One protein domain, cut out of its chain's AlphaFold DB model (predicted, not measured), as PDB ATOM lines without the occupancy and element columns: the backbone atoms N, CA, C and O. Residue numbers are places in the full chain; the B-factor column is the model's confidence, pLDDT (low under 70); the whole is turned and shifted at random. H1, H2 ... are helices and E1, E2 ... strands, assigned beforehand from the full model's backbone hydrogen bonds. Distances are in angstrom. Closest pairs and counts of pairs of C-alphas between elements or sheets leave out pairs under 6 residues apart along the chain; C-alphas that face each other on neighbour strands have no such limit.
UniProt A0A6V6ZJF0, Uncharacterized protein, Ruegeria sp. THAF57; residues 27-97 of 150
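AT A GLANCE: This is residues 27 to 97 of the 150 residues of an uncharacterized protein of Ruegeria sp. THAF57 (UniProt A0A6V6ZJF0). A small head of two sheets face to face, hairpin E1 E2 over the sheet E3 E4 E5, has one long helix, H1, whose residues 79 to 97 stick out as an arm. The printed part has 71 residues, in order E1 E2 E3 E4 E5 H1, of mixed class, both sheets antiparallel. It is only just loose, close to extended, with radius of gyration of the C-alphas 16.2 A, spanning 52 by 29 by 15 A.

HOW THE PARTS SIT: E1, residues 27 to 30, and E2, residues 33 to 37, form a hairpin; N 28 and O 35 are 2.8 A apart. E3, residues 44 to 49, E4, residues 52 to 56, and E5, residues 62 to 67, form two hairpins and a meander, each strand the antiparallel neighbour of the one before; N 54 and O 46 are 2.8 A apart, as are N 55 and O 64. The sheets make a sandwich, strands at 48 degrees; the closest C-alphas of E2 and E5, Tyr 35 and Asp 67, are 6.6 A apart. H1, residues 71 to 97, has every O i to N i+4 pair within hydrogen-bond range.

IN THESE COORDINATES: E1 begins at C-alpha 27 (238.109, 307.523, 319.567); H1, 39.6 A long, ends at C-alpha 97 (264.438, 292.500, 337.238).

THE WHOLE: The printed part has no cut, no long link and no printed residue under 70.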
ATOM      1  N   PRO A  27     239.460 307.030 319.370       95.38
ATOM      2  CA  PRO A  27     238.109 307.523 319.567       95.38
ATOM      3  C   PRO A  27     238.112 309.025 319.847       95.38
ATOM      4  O   PRO A  27     238.638 309.493 320.856       95.38
ATOM      5  N   PHE A  28     237.472 309.770 318.959       93.88
ATOM      6  CA  PHE A  28     237.272 311.205 319.029       93.88
ATOM      7  C   PHE A  28     235.776 311.487 319.152       93.88
ATOM      8  O   PHE A  28     234.977 310.980 318.363       93.88
ATOM      9  N   HIS A  29     235.390 312.277 320.152       95.19
ATOM     10  CA  HIS A  29     233.994 312.640 320.365       95.19
ATOM     11  C   HIS A  29     233.612 313.843 319.499       95.19
ATOM     12  O   HIS A  29     234.200 314.918 319.626       95.19
ATOM     13  N   TYR A  30     232.600 313.678 318.651       94.94
ATOM     14  CA  TYR A  30     232.112 314.714 317.750       94.94
ATOM     15  C   TYR A  30     230.599 314.601 317.560       94.94
ATOM     16  O   TYR A  30     230.078 313.527 317.278       94.94
ATOM     17  N   ASN A  31     229.884 315.713 317.737       93.50
ATOM     18  CA  ASN A  31     228.422 315.792 317.658       93.50
ATOM     19  C   ASN A  31     227.669 314.608 318.322       93.50
ATOM     20  O   ASN A  31     226.829 313.950 317.702       93.50
ATOM     21  N   GLY A  32     228.032 314.294 319.571       92.94
ATOM     22  CA  GLY A  32     227.373 313.270 320.392       92.94
ATOM     23  C   GLY A  32     227.734 311.817 320.066       92.94
ATOM     24  O   GLY A  32     227.166 310.914 320.669       92.94
ATOM     25  N   ASN A  33     228.646 311.572 319.123       96.44
ATOM     26  CA  ASN A  33     229.092 310.232 318.744       96.44
ATOM     27  C   ASN A  33     230.618 310.124 318.838       96.44
ATOM     28  O   ASN A  33     231.330 311.128 318.766       96.44
ATOM     29  N   TYR A  34     231.129 308.902 318.972       96.88
ATOM     30  CA  TYR A  34     232.564 308.629 318.904       96.88
ATOM     31  C   TYR A  34     232.940 308.133 317.515       96.88
ATOM     32  O   TYR A  34     232.263 307.274 316.970       96.88
ATOM     33  N   TYR A  35     234.034 308.635 316.956       96.75
ATOM     34  CA  TYR A  35     234.572 308.202 315.669       96.75
ATOM     35  C   TYR A  35     236.039 307.842 315.838       96.75
ATOM     36  O   TYR A  35     236.749 308.498 316.593       96.75
ATOM     37  N   MET A  36     236.526 306.842 315.113       95.38
ATOM     38  CA  MET A  36     237.969 306.621 315.018       95.38
ATOM     39  C   MET A  36     238.547 307.724 314.133       95.38
ATOM     40  O   MET A  36     238.265 307.730 312.942       95.38
ATOM     41  N   ALA A  37     239.310 308.670 314.674       94.94
ATOM     42  CA  ALA A  37     239.893 309.784 313.916       94.94
ATOM     43  C   ALA A  37     241.255 310.197 314.499       94.94
ATOM     44  O   ALA A  37     241.701 309.632 315.498       94.94
ATOM     45  N   GLY A  38     241.922 311.170 313.871       91.25
ATOM     46  CA  GLY A  38     243.222 311.681 314.316       91.25
ATOM     47  C   GLY A  38     244.434 310.971 313.711       91.25
ATOM     48  O   GLY A  38     245.552 311.268 314.107       91.25
ATOM     49  N   ASP A  39     244.231 310.059 312.761       94.12
ATOM     50  CA  ASP A  39     245.282 309.509 311.905       94.12
ATOM     51  C   ASP A  39     245.484 310.336 310.629       94.12
ATOM     52  O   ASP A  39     244.666 311.190 310.285       94.12
ATOM     53  N   ASN A  40     246.536 310.032 309.864       92.25
ATOM     54  CA  ASN A  40     246.872 310.754 308.627       92.25
ATOM     55  C   ASN A  40     245.720 310.743 307.602       92.25
ATOM     56  O   ASN A  40     245.529 311.705 306.856       92.25
ATOM     57  N   ALA A  41     244.912 309.678 307.600       92.94
ATOM     58  CA  ALA A  41     243.735 309.559 306.752       92.94
ATOM     59  C   ALA A  41     242.477 310.220 307.339       92.94
ATOM     60  O   ALA A  41     241.460 310.245 306.663       92.94
ATOM     61  N   CYS A  42     242.477 310.736 308.567       94.88
ATOM     62  CA  CYS A  42     241.317 311.414 309.151       94.88
ATOM     63  C   CYS A  42     241.748 312.488 310.156       94.88
ATOM     64  O   CYS A  42     241.342 312.482 311.321       94.88
ATOM     65  N   ALA A  43     242.582 313.416 309.686       94.31
ATOM     66  CA  ALA A  43     243.103 314.513 310.494       94.31
ATOM     67  C   ALA A  43     242.006 315.518 310.882       94.31
ATOM     68  O   ALA A  43     242.052 316.109 311.959       94.31
ATOM     69  N   ARG A  44     241.007 315.716 310.012       94.38
ATOM     70  CA  ARG A  44     239.812 316.519 310.308       94.38
ATOM     71  C   ARG A  44     238.554 315.749 309.935       94.38
ATOM     72  O   ARG A  44     238.551 314.985 308.970       94.38
ATOM     73  N   VAL A  45     237.490 315.993 310.694       95.88
ATOM     74  CA  VAL A  45     236.174 315.382 310.502       95.88
ATOM     75  C   VAL A  45     235.141 316.445 310.160       95.88
ATOM     76  O   VAL A  45     235.125 317.522 310.751       95.88
ATOM     77  N   THR A  46     234.263 316.139 309.210       95.56
ATOM     78  CA  THR A  46     233.078 316.947 308.894       95.56
ATOM     79  C   THR A  46     231.854 316.047 308.912       95.56
ATOM     80  O   THR A  46     231.892 314.939 308.380       95.56
ATOM     81  N   GLN A  47     230.758 316.490 309.526       95.19
ATOM     82  CA  GLN A  47     229.544 315.682 309.547       95.19
ATOM     83  C   GLN A  47     228.860 315.694 308.187       95.19
ATOM     84  O   GLN A  47     228.630 316.760 307.624       95.19
ATOM     85  N   VAL A  48     228.497 314.511 307.699       96.44
ATOM     86  CA  VAL A  48     227.754 314.365 306.437       96.44
ATOM     87  C   VAL A  48     226.395 313.703 306.632       96.44
ATOM     88  O   VAL A  48     225.474 313.963 305.869       96.44
ATOM     89  N   ALA A  49     226.238 312.883 307.676       94.75
ATOM     90  CA  ALA A  49     224.953 312.325 308.082       94.75
ATOM     91  C   ALA A  49     224.952 311.991 309.583       94.75
ATOM     92  O   ALA A  49     225.978 312.073 310.271       94.75
ATOM     93  N   LYS A  50     223.794 311.584 310.112       92.38
ATOM     94  CA  LYS A  50     223.700 311.067 311.483       92.38
ATOM     95  C   LYS A  50     224.570 309.814 311.605       92.38
ATOM     96  O   LYS A  50     224.364 308.852 310.875       92.38
ATOM     97  N   GLY A  51     225.548 309.843 312.509       94.00
ATOM     98  CA  GLY A  51     226.465 308.722 312.710       94.00
ATOM     99  C   GLY A  51     227.510 308.531 311.605       94.00
ATOM    100  O   GLY A  51     228.176 307.507 311.618       94.00
ATOM    101  N   ARG A  52     227.710 309.492 310.688       96.81
ATOM    102  CA  ARG A  52     228.742 309.402 309.637       96.81
ATOM    103  C   ARG A  52     229.481 310.721 309.434       96.81
ATOM    104  O   ARG A  52     228.862 311.781 309.284       96.81
ATOM    105  N   VAL A  53     230.806 310.637 309.377       97.50
ATOM    106  CA  VAL A  53     231.704 311.763 309.099       97.50
ATOM    107  C   VAL A  53     232.503 311.525 307.827       97.50
ATOM    108  O   VAL A  53     232.846 310.393 307.493       97.50
ATOM    109  N   MET A  54     232.804 312.609 307.125       97.69
ATOM    110  CA  MET A  54     233.820 312.658 306.084       97.69
ATOM    111  C   MET A  54     235.158 313.017 306.720       97.69
ATOM    112  O   MET A  54     235.240 313.955 307.520       97.69
ATOM    113  N   CYS A  55     236.185 312.269 306.354       97.25
ATOM    114  CA  CYS A  55     237.553 312.477 306.777       97.25
ATOM    115  C   CYS A  55     238.307 313.292 305.730       97.25
ATOM    116  O   CYS A  55     238.186 313.057 304.526       97.25
ATOM    117  N   THR A  56     239.123 314.228 306.198       97.12
ATOM    118  CA  THR A  56     240.105 314.909 305.353       97.12
ATOM    119  C   THR A  56     241.487 314.818 305.973       97.12
ATOM    120  O   THR A  56     241.627 314.926 307.198       97.12
ATOM    121  N   ASN A  57     242.511 314.663 305.139       95.00
ATOM    122  CA  ASN A  57     243.901 314.740 305.580       95.00
ATOM    123  C   ASN A  57     244.318 316.193 305.899       95.00
ATOM    124  O   ASN A  57     243.539 317.144 305.779       95.00
ATOM    125  N   THR A  58     245.568 316.375 306.317       92.94
ATOM    126  CA  THR A  58     246.149 317.691 306.637       92.94
ATOM    127  C   THR A  58     246.206 318.630 305.428       92.94
ATOM    128  O   THR A  58     246.055 319.841 305.598       92.94
ATOM    129  N   ALA A  59     246.329 318.078 304.216       93.50
ATOM    130  CA  ALA A  59     246.264 318.802 302.947       93.50
ATOM    131  C   ALA A  59     244.829 319.200 302.534       93.50
ATOM    132  O   ALA A  59     244.642 319.840 301.503       93.50
ATOM    133  N   GLY A  60     243.810 318.836 303.321       92.50
ATOM    134  CA  GLY A  60     242.405 319.143 303.037       92.50
ATOM    135  C   GLY A  60     241.768 318.252 301.968       92.50
ATOM    136  O   GLY A  60     240.655 318.527 301.531       92.50
ATOM    137  N   GLN A  61     242.443 317.182 301.549       95.88
ATOM    138  CA  GLN A  61     241.909 316.229 300.582       95.88
ATOM    139  C   GLN A  61     240.964 315.255 301.284       95.88
ATOM    140  O   GLN A  61     241.254 314.789 302.389       95.88
ATOM    141  N   ASN A  62     239.850 314.926 300.626       96.06
ATOM    142  CA  ASN A  62     238.935 313.890 301.095       96.06
ATOM    143  C   ASN A  62     239.608 312.518 300.982       96.06
ATOM    144  O   ASN A  62     240.070 312.123 299.913       96.06
ATOM    145  N   THR A  63     239.642 311.804 302.096       96.19
ATOM    146  CA  THR A  63     240.268 310.486 302.237       96.19
ATOM    147  C   THR A  63     239.245 309.373 302.446       96.19
ATOM    148  O   THR A  63     239.608 308.199 302.410       96.19
ATOM    149  N   GLY A  64     237.972 309.718 302.655       95.69
ATOM    150  CA  GLY A  64     236.879 308.769 302.807       95.69
ATOM    151  C   GLY A  64     235.914 309.139 303.926       95.69
ATOM    152  O   GLY A  64     235.845 310.278 304.387       95.69
ATOM    153  N   TYR A  65     235.156 308.143 304.372       96.56
ATOM    154  CA  TYR A  65     234.124 308.298 305.389       96.56
ATOM    155  C   TYR A  65     234.364 307.346 306.550       96.56
ATOM    156  O   TYR A  65     234.924 306.262 306.374       96.56
ATOM    157  N   ARG A  66     233.911 307.745 307.737       96.12
ATOM    158  CA  ARG A  66     233.906 306.900 308.930       96.12
ATOM    159  C   ARG A  66     232.555 306.960 309.610       96.12
ATOM    160  O   ARG A  66     231.935 308.020 309.711       96.12
ATOM    161  N   ASP A  67     232.128 305.802 310.081       97.06
ATOM    162  CA  ASP A  67     230.907 305.660 310.851       97.06
ATOM    163  C   ASP A  67     231.194 305.838 312.343       97.06
ATOM    164  O   ASP A  67     232.325 305.664 312.815       97.06
ATOM    165  N   ALA A  68     230.160 306.236 313.074       97.00
ATOM    166  CA  ALA A  68     230.197 306.314 314.519       97.00
ATOM    167  C   ALA A  68     230.452 304.920 315.095       97.00
ATOM    168  O   ALA A  68     229.859 303.930 314.665       97.00
ATOM    169  N   MET A  69     231.327 304.863 316.089       96.31
ATOM    170  CA  MET A  69     231.554 303.673 316.882       96.31
ATOM    171  C   MET A  69     230.277 303.326 317.637       96.31
ATOM    172  O   MET A  69     229.669 304.192 318.269       96.31
ATOM    173  N   SER A  70     229.905 302.050 317.619       96.50
ATOM    174  CA  SER A  70     228.890 301.547 318.538       96.50
ATOM    175  C   SER A  70     229.414 301.550 319.975       96.50
ATOM    176  O   SER A  70     230.625 301.508 320.219       96.50
ATOM    177  N   ASP A  71     228.504 301.522 320.946       94.50
ATOM    178  CA  ASP A  71     228.876 301.441 322.362       94.50
ATOM    179  C   ASP A  71     229.733 300.206 322.657       94.50
ATOM    180  O   ASP A  71     230.722 300.283 323.386       94.50
ATOM    181  N   GLN A  72     229.415 299.076 322.020       95.75
ATOM    182  CA  GLN A  72     230.201 297.851 322.133       95.75
ATOM    183  C   GLN A  72     231.626 298.037 321.586       95.75
ATOM    184  O   GLN A  72     232.590 297.599 322.216       95.75
ATOM    185  N   GLN A  73     231.786 298.709 320.441       94.69
ATOM    186  CA  GLN A  73     233.108 298.998 319.874       94.69
ATOM    187  C   GLN A  73     233.917 299.922 320.786       94.69
ATOM    188  O   GLN A  73     235.119 299.715 320.972       94.69
ATOM    189  N   LEU A  74     233.265 300.912 321.396       95.50
ATOM    190  CA  LEU A  74     233.913 301.826 322.329       95.50
ATOM    191  C   LEU A  74     234.354 301.114 323.615       95.50
ATOM    192  O   LEU A  74     235.472 301.332 324.088       95.50
ATOM    193  N   GLN A  75     233.513 300.234 324.162       96.00
ATOM    194  CA  GLN A  75     233.857 299.408 325.322       96.00
ATOM    195  C   GLN A  75     235.038 298.481 325.020       96.00
ATOM    196  O   GLN A  75     235.999 298.448 325.790       96.00
ATOM    197  N   MET A  76     235.012 297.798 323.873       95.81
ATOM    198  CA  MET A  76     236.113 296.935 323.437       95.81
ATOM    199  C   MET A  76     237.416 297.710 323.255       95.81
ATOM    200  O   MET A  76     238.469 297.251 323.692       95.81
ATOM    201  N   TYR A  77     237.364 298.907 322.667       94.25
ATOM    202  CA  TYR A  77     238.548 299.752 322.532       94.25
ATOM    203  C   TYR A  77     239.148 300.104 323.898       94.25
ATOM    204  O   TYR A  77     240.350 299.941 324.109       94.25
ATOM    205  N   ARG A  78     238.312 300.547 324.848       93.62
ATOM    206  CA  ARG A  78     238.754 300.882 326.212       93.62
ATOM    207  C   ARG A  78     239.355 299.670 326.921       93.62
ATOM    208  O   ARG A  78     240.407 299.794 327.545       93.62
ATOM    209  N   HIS A  79     238.729 298.503 326.783       95.44
ATOM    210  CA  HIS A  79     239.248 297.256 327.337       95.44
ATOM    211  C   HIS A  79     240.617 296.896 326.740       95.44
ATOM    212  O   HIS A  79     241.565 296.617 327.474       95.44
ATOM    213  N   ASN A  80     240.759 296.980 325.417       92.94
ATOM    214  CA  ASN A  80     242.017 296.692 324.734       92.94
ATOM    215  C   ASN A  80     243.135 297.659 325.143       92.94
ATOM    216  O   ASN A  80     244.273 297.226 325.315       92.94
ATOM    217  N   GLN A  81     242.820 298.941 325.343       92.38
ATOM    218  CA  GLN A  81     243.784 299.926 325.842       92.38
ATOM    219  C   GLN A  81     244.282 299.577 327.247       92.38
ATOM    220  O   GLN A  81     245.491 299.574 327.489       92.38
ATOM    221  N   LEU A  82     243.373 299.202 328.152       94.12
ATOM    222  CA  LEU A  82     243.734 298.769 329.502       94.12
ATOM    223  C   LEU A  82     244.646 297.533 329.469       94.12
ATOM    224  O   LEU A  82     245.702 297.513 330.104       94.12
ATOM    225  N   MET A  83     244.285 296.528 328.669       93.81
ATOM    226  CA  MET A  83     245.086 295.311 328.518       93.81
ATOM    227  C   MET A  83     246.464 295.593 327.907       93.81
ATOM    228  O   MET A  83     247.461 295.003 328.326       93.81
ATOM    229  N   ALA A  84     246.550 296.495 326.927       91.81
ATOM    230  CA  ALA A  84     247.822 296.895 326.331       91.81
ATOM    231  C   ALA A  84     248.726 297.604 327.349       91.81
ATOM    232  O   ALA A  84     249.931 297.342 327.395       91.81
ATOM    233  N   GLN A  85     248.153 298.457 328.201       91.88
ATOM    234  CA  GLN A  85     248.888 299.128 329.269       91.88
ATOM    235  C   GLN A  85     249.418 298.131 330.308       91.88
ATOM    236  O   GLN A  85     250.585 298.214 330.691       91.88
ATOM    237  N   GLN A  86     248.605 297.152 330.712       92.50
ATOM    238  CA  GLN A  86     249.023 296.122 331.664       92.50
ATOM    239  C   GLN A  86     250.185 295.276 331.127       92.50
ATOM    240  O   GLN A  86     251.161 295.055 331.844       92.50
ATOM    241  N   ARG A  87     250.133 294.864 329.852       91.75
ATOM    242  CA  ARG A  87     251.240 294.120 329.221       91.75
ATOM    243  C   ARG A  87     252.533 294.928 329.194       91.75
ATOM    244  O   ARG A  87     253.595 294.383 329.471       91.75
ATOM    245  N   ARG A  88     252.453 296.231 328.896       90.50
ATOM    246  CA  ARG A  88     253.631 297.115 328.929       90.50
ATOM    247  C   ARG A  88     254.211 297.238 330.336       90.50
ATOM    248  O   ARG A  88     255.427 297.207 330.479       90.50
ATOM    249  N   ALA A  89     253.365 297.342 331.360       91.12
ATOM    250  CA  ALA A  89     253.816 297.401 332.748       91.12
ATOM    251  C   ALA A  89     254.515 296.101 333.188       91.12
ATOM    252  O   ALA A  89     255.560 296.158 333.831       91.12
ATOM    253  N   GLN A  90     253.981 294.940 332.799       91.12
ATOM    254  CA  GLN A  90     254.599 293.638 333.079       91.12
ATOM    255  C   GLN A  90     255.956 293.487 332.382       91.12
ATOM    256  O   GLN A  90     256.938 293.149 333.038       91.12
ATOM    257  N   ALA A  91     256.034 293.818 331.089       89.94
ATOM    258  CA  ALA A  91     257.288 293.767 330.339       89.94
ATOM    259  C   ALA A  91     258.355 294.708 330.928       89.94
ATOM    260  O   ALA A  91     259.522 294.339 331.035       89.94
ATOM    261  N   ALA A  92     257.955 295.907 331.367       90.25
ATOM    262  CA  ALA A  92     258.866 296.843 332.020       90.25
ATOM    263  C   ALA A  92     259.397 296.306 333.364       90.25
ATOM    264  O   ALA A  92     260.574 296.488 333.673       90.25
ATOM    265  N   ALA A  93     258.556 295.626 334.151       88.31
ATOM    266  CA  ALA A  93     258.963 295.022 335.420       88.31
ATOM    267  C   ALA A  93     259.944 293.854 335.224       88.31
ATOM    268  O   ALA A  93     260.948 293.769 335.931       88.31
ATOM    269  N   GLU A  94     259.693 292.990 334.238       88.12
ATOM    270  CA  GLU A  94     260.588 291.881 333.886       88.12
ATOM    271  C   GLU A  94     261.952 292.392 333.407       88.12
ATOM    272  O   GLU A  94     262.999 291.917 333.852       88.12
ATOM    273  N   GLN A  95     261.952 293.434 332.571       86.38
ATOM    274  CA  GLN A  95     263.181 294.052 332.089       86.38
ATOM    275  C   GLN A  95     263.997 294.686 333.227       86.38
ATOM    276  O   GLN A  95     265.224 294.574 333.241       86.38
ATOM    277  N   ALA A  96     263.336 295.308 334.209       86.88
ATOM    278  CA  ALA A  96     264.005 295.855 335.387       86.88
ATOM    279  C   ALA A  96     264.635 294.755 336.263       86.88
ATOM    280  O   ALA A  96     265.781 294.901 336.695       86.88
ATOM    281  N   ALA A  97     263.926 293.641 336.478       88.31
ATOM    282  CA  ALA A  97     264.438 292.500 337.238       88.31
ATOM    283  C   ALA A  97     265.653 291.849 336.551       88.31
ATOM    284  O   ALA A  97     266.669 291.583 337.198       88.31
TER     285      ALA A  97